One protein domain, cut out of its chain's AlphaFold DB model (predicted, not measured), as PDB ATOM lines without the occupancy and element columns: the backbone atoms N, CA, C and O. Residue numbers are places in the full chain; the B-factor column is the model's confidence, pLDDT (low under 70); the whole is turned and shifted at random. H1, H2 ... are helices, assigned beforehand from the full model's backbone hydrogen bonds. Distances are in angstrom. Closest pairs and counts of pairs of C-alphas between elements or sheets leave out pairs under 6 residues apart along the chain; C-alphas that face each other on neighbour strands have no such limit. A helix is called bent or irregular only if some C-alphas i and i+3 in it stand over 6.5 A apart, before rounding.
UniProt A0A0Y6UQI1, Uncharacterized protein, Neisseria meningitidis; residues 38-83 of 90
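What this domain is: This is residues 38 to 83 of the 90 residues of an uncharacterized protein of Neisseria meningitidis (UniProt A0A0Y6UQI1). Two helices, H1 and H2, cross each other closely and make the core, and a third, H3, turns off at a corner from the last residue of H2, with H1 touching both. The long loop of residues 50 to 60 joins H1 to H2, and it and H3 lie towards opposite ends of the longest axis. The printed part has 46 residues with three named helices, in the order H1, H2, H3 along the chain, and no named strand, and its class is all helix. The whole is compact, with a radius of gyration of the C-alphas of 9.7 A, and its C-alphas span 27 by 19 by 13 A along the three main axes.

Where its parts are: H1, the longest helix by residues, has 12 residues, 38 to 49, and measures 15.9 A from first to last C-alpha. It begins with the C-alpha of Asp 38 at (10.153, -6.813, 26.359) and ends with that of Leu 49 at (-3.152, -8.581, 17.877). H2 is formed by residues 61 to 70 and measures 14.3 A from first to last C-alpha. H3 is formed by residues 72 to 81 and measures 14.5 A, ending with the C-alpha of Phe 81 at (-0.371, -23.732, 25.535). No helix is bent or irregular.

How they stand to each other: H1 touches H2 with 29 pairs of C-alphas within 8 A, the closest being those of Ala 42 and Leu 68, 4.0 A apart. Their centres are 6.5 A apart, and they run opposite ways at a steep tilt of 63 degrees. H1 also touches H3, with 5 pairs of C-alphas within 8 A. The closest C-alphas of H1 and H3 are those of Ala 42 and Ile 74, 6.8 A apart. These two helices run the same way at a steep tilt of 66 degrees. H2 and H3 are close but not clearly touching, with 2 pairs of C-alphas within 8 A. Their closest C-alphas, of Leu 68 and Ile 74, are 7.1 A apart, and their lines are about perpendicular at 89 degrees. In H2 and H3 every O i to N i+4 pair is within hydrogen-bond range, and in H1 this holds for 7 of 8 pairs.

The domain as a whole: The two C-alphas farthest apart are those of Asp 56 and His 80, at 27.2 A. The first and last printed C-alphas, of Asp 38 and Pro 83, are 23.1 A apart. The printed part has no cut. The link from H1 to H2 is long, with 11 residues, and the link from H2 to H3 is tight, with 1 residue, His 71. The mean pLDDT of the printed part is 95.8, and no printed residue is under 70.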
ATOM      1  N   ASP A  38      10.491  -6.777  27.791       96.88
ATOM      2  CA  ASP A  38      10.153  -6.813  26.359       96.88
ATOM      3  C   ASP A  38       9.273  -8.038  26.018       96.88
ATOM      4  O   ASP A  38       8.367  -7.944  25.194       96.88
ATOM      5  N   GLN A  39       9.506  -9.189  26.656       97.44
ATOM      6  CA  GLN A  39       8.684 -10.388  26.455       97.44
ATOM      7  C   GLN A  39       7.313 -10.281  27.140       97.44
ATOM      8  O   GLN A  39       6.319 -10.776  26.613       97.44
ATOM      9  N   ASP A  40       7.243  -9.610  28.285       95.94
ATOM     10  CA  ASP A  40       5.985  -9.278  28.957       95.94
ATOM     11  C   ASP A  40       5.143  -8.288  28.120       95.94
ATOM     12  O   ASP A  40       3.946  -8.481  27.890       95.94
ATOM     13  N   ASP A  41       5.787  -7.284  27.518       97.19
ATOM     14  CA  ASP A  41       5.146  -6.389  26.547       97.19
ATOM     15  C   ASP A  41       4.657  -7.153  25.304       97.19
ATOM     16  O   ASP A  41       3.588  -6.847  24.764       97.19
ATOM     17  N   ALA A  42       5.390  -8.184  24.866       97.62
ATOM     18  CA  ALA A  42       4.961  -9.064  23.784       97.62
ATOM     19  C   ALA A  42       3.682  -9.849  24.135       97.62
ATOM     20  O   ALA A  42       2.816  -9.988  23.270       97.62
ATOM     21  N   LEU A  43       3.502 -10.295  25.388       96.00
ATOM     22  CA  LEU A  43       2.242 -10.911  25.838       96.00
ATOM     23  C   LEU A  43       1.065  -9.939  25.713       96.00
ATOM     24  O   LEU A  43       0.017 -10.305  25.179       96.00
ATOM     25  N   THR A  44       1.253  -8.681  26.118       96.12
ATOM     26  CA  THR A  44       0.248  -7.624  25.896       96.12
ATOM     27  C   THR A  44      -0.019  -7.434  24.395       96.12
ATOM     28  O   THR A  44      -1.160  -7.251  23.964       96.12
ATOM     29  N   GLY A  45       1.022  -7.562  23.567       97.25
ATOM     30  CA  GLY A  45       0.930  -7.547  22.109       97.25
ATOM     31  C   GLY A  45      -0.020  -8.607  21.548       97.25
ATOM     32  O   GLY A  45      -0.716  -8.320  20.576       97.25
ATOM     33  N   ILE A  46      -0.121  -9.789  22.169       97.31
ATOM     34  CA  ILE A  46      -1.058 -10.848  21.750       97.31
ATOM     35  C   ILE A  46      -2.508 -10.391  21.934       97.31
ATOM     36  O   ILE A  46      -3.332 -10.596  21.042       97.31
ATOM     37  N   ALA A  47      -2.833  -9.740  23.055       95.81
ATOM     38  CA  ALA A  47      -4.176  -9.208  23.288       95.81
ATOM     39  C   ALA A  47      -4.556  -8.176  22.213       95.81
ATOM     40  O   ALA A  47      -5.617  -8.278  21.593       95.81
ATOM     41  N   PHE A  48      -3.647  -7.246  21.909       96.50
ATOM     42  CA  PHE A  48      -3.872  -6.258  20.857       96.50
ATOM     43  C   PHE A  48      -3.933  -6.849  19.450       96.50
ATOM     44  O   PHE A  48      -4.722  -6.368  18.633       96.50
ATOM     45  N   LEU A  49      -3.121  -7.870  19.155       96.31
ATOM     46  CA  LEU A  49      -3.152  -8.581  17.877       96.31
ATOM     47  C   LEU A  49      -4.533  -9.195  17.641       96.31
ATOM     48  O   LEU A  49      -5.060  -9.125  16.538       96.31
ATOM     49  N   ARG A  50      -5.155  -9.713  18.702       95.56
ATOM     50  CA  ARG A  50      -6.513 -10.273  18.692       95.56
ATOM     51  C   ARG A  50      -7.625  -9.217  18.681       95.56
ATOM     52  O   ARG A  50      -8.796  -9.575  18.747       95.56
ATOM     53  N   GLY A  51      -7.282  -7.930  18.621       94.44
ATOM     54  CA  GLY A  51      -8.257  -6.841  18.626       94.44
ATOM     55  C   GLY A  51      -8.958  -6.631  19.971       94.44
ATOM     56  O   GLY A  51     -10.019  -6.015  19.993       94.44
ATOM     57  N   ILE A  52      -8.391  -7.129  21.077       93.88
ATOM     58  CA  ILE A  52      -8.933  -6.901  22.419       93.88
ATOM     59  C   ILE A  52      -8.589  -5.483  22.878       93.88
ATOM     60  O   ILE A  52      -7.438  -5.050  22.768       93.88
ATOM     61  N   ASP A  53      -9.590  -4.780  23.408       88.50
ATOM     62  CA  ASP A  53      -9.394  -3.508  24.094       88.50
ATOM     63  C   ASP A  53      -8.927  -3.778  25.530       88.50
ATOM     64  O   ASP A  53      -9.680  -4.285  26.365       88.50
ATOM     65  N   VAL A  54      -7.643  -3.534  25.784       89.88
ATOM     66  CA  VAL A  54      -7.020  -3.759  27.091       89.88
ATOM     67  C   VAL A  54      -7.173  -2.481  27.904       89.88
ATOM     68  O   VAL A  54      -6.624  -1.447  27.530       89.88
ATOM     69  N   TYR A  55      -7.903  -2.554  29.015       89.62
ATOM     70  CA  TYR A  55      -8.033  -1.437  29.945       89.62
ATOM     71  C   TYR A  55      -6.694  -1.147  30.634       89.62
ATOM     72  O   TYR A  55      -6.086  -2.063  31.183       89.62
ATOM     73  N   ASP A  56      -6.269   0.119  30.602       92.00
ATOM     74  CA  ASP A  56      -5.018   0.627  31.189       92.00
ATOM     75  C   ASP A  56      -3.793  -0.277  30.918       92.00
ATOM     76  O   ASP A  56      -3.216  -0.875  31.830       92.00
ATOM     77  N   PRO A  57      -3.415  -0.459  29.638       92.81
ATOM     78  CA  PRO A  57      -2.362  -1.390  29.286       92.81
ATOM     79  C   PRO A  57      -1.003  -0.871  29.784       92.81
ATOM     80  O   PRO A  57      -0.705   0.319  29.645       92.81
ATOM     81  N   PRO A  58      -0.106  -1.756  30.255       92.06
ATOM     82  CA  PRO A  58       1.199  -1.352  30.790       92.06
ATOM     83  C   PRO A  58       2.133  -0.754  29.723       92.06
ATOM     84  O   PRO A  58       3.162  -0.156  30.041       92.06
ATOM     85  N   VAL A  59       1.800  -0.941  28.445       96.69
ATOM     86  CA  VAL A  59       2.561  -0.493  27.280       96.69
ATOM     87  C   VAL A  59       1.599  -0.100  26.154       96.69
ATOM     88  O   VAL A  59       0.507  -0.653  26.023       96.69
ATOM     89  N   SER A  60       1.995   0.857  25.308       96.44
ATOM     90  CA  SER A  60       1.165   1.250  24.165       96.44
ATOM     91  C   SER A  60       1.015   0.107  23.158       96.44
ATOM     92  O   SER A  60       1.942  -0.676  22.945       96.44
ATOM     93  N   LYS A  61      -0.129   0.061  22.464       95.81
ATOM     94  CA  LYS A  61      -0.425  -0.936  21.421       95.81
ATOM     95  C   LYS A  61       0.705  -1.103  20.406       95.81
ATOM     96  O   LYS A  61       1.108  -2.217  20.094       95.81
ATOM     97  N   GLU A  62       1.244   0.005  19.912       96.56
ATOM     98  CA  GLU A  62       2.326   0.011  18.921       96.56
ATOM     99  C   GLU A  62       3.610  -0.626  19.460       96.56
ATOM    100  O   GLU A  62       4.243  -1.431  18.775       96.56
ATOM    101  N   LYS A  63       3.985  -0.292  20.701       97.81
ATOM    102  CA  LYS A  63       5.170  -0.851  21.357       97.81
ATOM    103  C   LYS A  63       4.985  -2.338  21.654       97.81
ATOM    104  O   LYS A  63       5.889  -3.110  21.359       97.81
ATOM    105  N   ALA A  64       3.811  -2.735  22.135       97.62
ATOM    106  CA  ALA A  64       3.470  -4.125  22.417       97.62
ATOM    107  C   ALA A  64       3.521  -5.003  21.154       97.62
ATOM    108  O   ALA A  64       4.143  -6.062  21.143       97.62
ATOM    109  N   LEU A  65       2.940  -4.533  20.042       97.19
ATOM    110  CA  LEU A  65       2.997  -5.238  18.755       97.19
ATOM    111  C   LEU A  65       4.427  -5.311  18.206       97.19
ATOM    112  O   LEU A  65       4.824  -6.326  17.635       97.19
ATOM    113  N   LYS A  66       5.228  -4.254  18.388       97.94
ATOM    114  CA  LYS A  66       6.648  -4.265  18.015       97.94
ATOM    115  C   LYS A  66       7.447  -5.265  18.856       97.94
ATOM    116  O   LYS A  66       8.281  -5.976  18.301       97.94
ATOM    117  N   ALA A  67       7.185  -5.327  20.160       98.19
ATOM    118  CA  ALA A  67       7.795  -6.292  21.064       98.19
ATOM    119  C   ALA A  67       7.427  -7.726  20.661       98.19
ATOM    120  O   ALA A  67       8.315  -8.561  20.505       98.19
ATOM    121  N   LEU A  68       6.154  -7.984  20.348       98.19
ATOM    122  CA  LEU A  68       5.702  -9.291  19.874       98.19
ATOM    123  C   LEU A  68       6.392  -9.722  18.573       98.19
ATOM    124  O   LEU A  68       6.829 -10.864  18.463       98.19
ATOM    125  N   LYS A  69       6.578  -8.809  17.613       97.56
ATOM    126  CA  LYS A  69       7.336  -9.094  16.380       97.56
ATOM    127  C   LYS A  69       8.812  -9.405  16.630       97.56
ATOM    128  O   LYS A  69       9.407 -10.173  15.879       97.56
ATOM    129  N   LYS A  70       9.412  -8.797  17.655       98.06
ATOM    130  CA  LYS A  70      10.803  -9.044  18.062       98.06
ATOM    131  C   LYS A  70      10.957 -10.370  18.822       98.06
ATOM    132  O   LYS A  70      12.037 -10.951  18.776       98.06
ATOM    133  N   HIS A  71       9.886 -10.830  19.468       97.81
ATOM    134  CA  HIS A  71       9.843 -12.021  20.316       97.81
ATOM    135  C   HIS A  71       8.824 -13.066  19.810       97.81
ATOM    136  O   HIS A  71       7.837 -13.360  20.499       97.81
ATOM    137  N   PRO A  72       9.019 -13.646  18.606       96.81
ATOM    138  CA  PRO A  72       8.098 -14.636  18.041       96.81
ATOM    139  C   PRO A  72       7.995 -15.917  18.884       96.81
ATOM    140  O   PRO A  72       6.999 -16.633  18.786       96.81
ATOM    141  N   GLU A  73       8.972 -16.203  19.750       97.38
ATOM    142  CA  GLU A  73       8.908 -17.311  20.704       97.38
ATOM    143  C   GLU A  73       7.732 -17.175  21.684       97.38
ATOM    144  O   GLU A  73       7.164 -18.184  22.103       97.38
ATOM    145  N   ILE A  74       7.312 -15.946  22.008       97.56
ATOM    146  CA  ILE A  74       6.155 -15.685  22.876       97.56
ATOM    147  C   ILE A  74       4.854 -16.032  22.152       97.56
ATOM    148  O   ILE A  74       3.993 -16.700  22.729       97.56
ATOM    149  N   TYR A  75       4.739 -15.668  20.871       97.44
ATOM    150  CA  TYR A  75       3.613 -16.063  20.019       97.44
ATOM    151  C   TYR A  75       3.501 -17.591  19.916       97.44
ATOM    152  O   TYR A  75       2.439 -18.161  20.159       97.44
ATOM    153  N   GLN A  76       4.617 -18.265  19.620       96.75
ATOM    154  CA  GLN A  76       4.669 -19.724  19.487       96.75
ATOM    155  C   GLN A  76       4.321 -20.431  20.801       96.75
ATOM    156  O   GLN A  76       3.535 -21.378  20.810       96.75
ATOM    157  N   ARG A  77       4.866 -19.950  21.925       96.00
ATOM    158  CA  ARG A  77       4.567 -20.487  23.257       96.00
ATOM    159  C   ARG A  77       3.089 -20.324  23.597       96.00
ATOM    160  O   ARG A  77       2.477 -21.274  24.078       96.00
ATOM    161  N   PHE A  78       2.508 -19.157  23.326       96.31
ATOM    162  CA  PHE A  78       1.083 -18.934  23.548       96.31
ATOM    163  C   PHE A  78       0.237 -19.904  22.719       96.31
ATOM    164  O   PHE A  78      -0.629 -20.571  23.271       96.31
ATOM    165  N   GLN A  79       0.524 -20.050  21.424       95.62
ATOM    166  CA  GLN A  79      -0.205 -20.975  20.554       95.62
ATOM    167  C   GLN A  79      -0.080 -22.438  21.012       95.62
ATOM    168  O   GLN A  79      -1.036 -23.202  20.907       95.62
ATOM    169  N   HIS A  80       1.081 -22.826  21.550       95.62
ATOM    170  CA  HIS A  80       1.305 -24.167  22.088       95.62
ATOM    171  C   HIS A  80       0.440 -24.464  23.322       95.62
ATOM    172  O   HIS A  80      -0.161 -25.534  23.402       95.62
ATOM    173  N   PHE A  81       0.378 -23.536  24.284       94.38
ATOM    174  CA  PHE A  81      -0.371 -23.732  25.535       94.38
ATOM    175  C   PHE A  81      -1.866 -23.418  25.409       94.38
ATOM    176  O   PHE A  81      -2.676 -24.000  26.128       94.38
ATOM    177  N   PHE A  82      -2.239 -22.543  24.476       94.94
ATOM    178  CA  PHE A  82      -3.615 -22.124  24.221       94.94
ATOM    179  C   PHE A  82      -4.019 -22.419  22.767       94.94
ATOM    180  O   PHE A  82      -4.406 -21.502  22.040       94.94
ATOM    181  N   PRO A  83      -3.978 -23.691  22.319       94.81
ATOM    182  CA  PRO A  83      -4.263 -24.050  20.925       94.81
ATOM    183  C   PRO A  83      -5.721 -23.784  20.517       94.81
ATOM    184  O   PRO A  83      -6.057 -23.835  19.339       94.81
TER     185      PRO A  83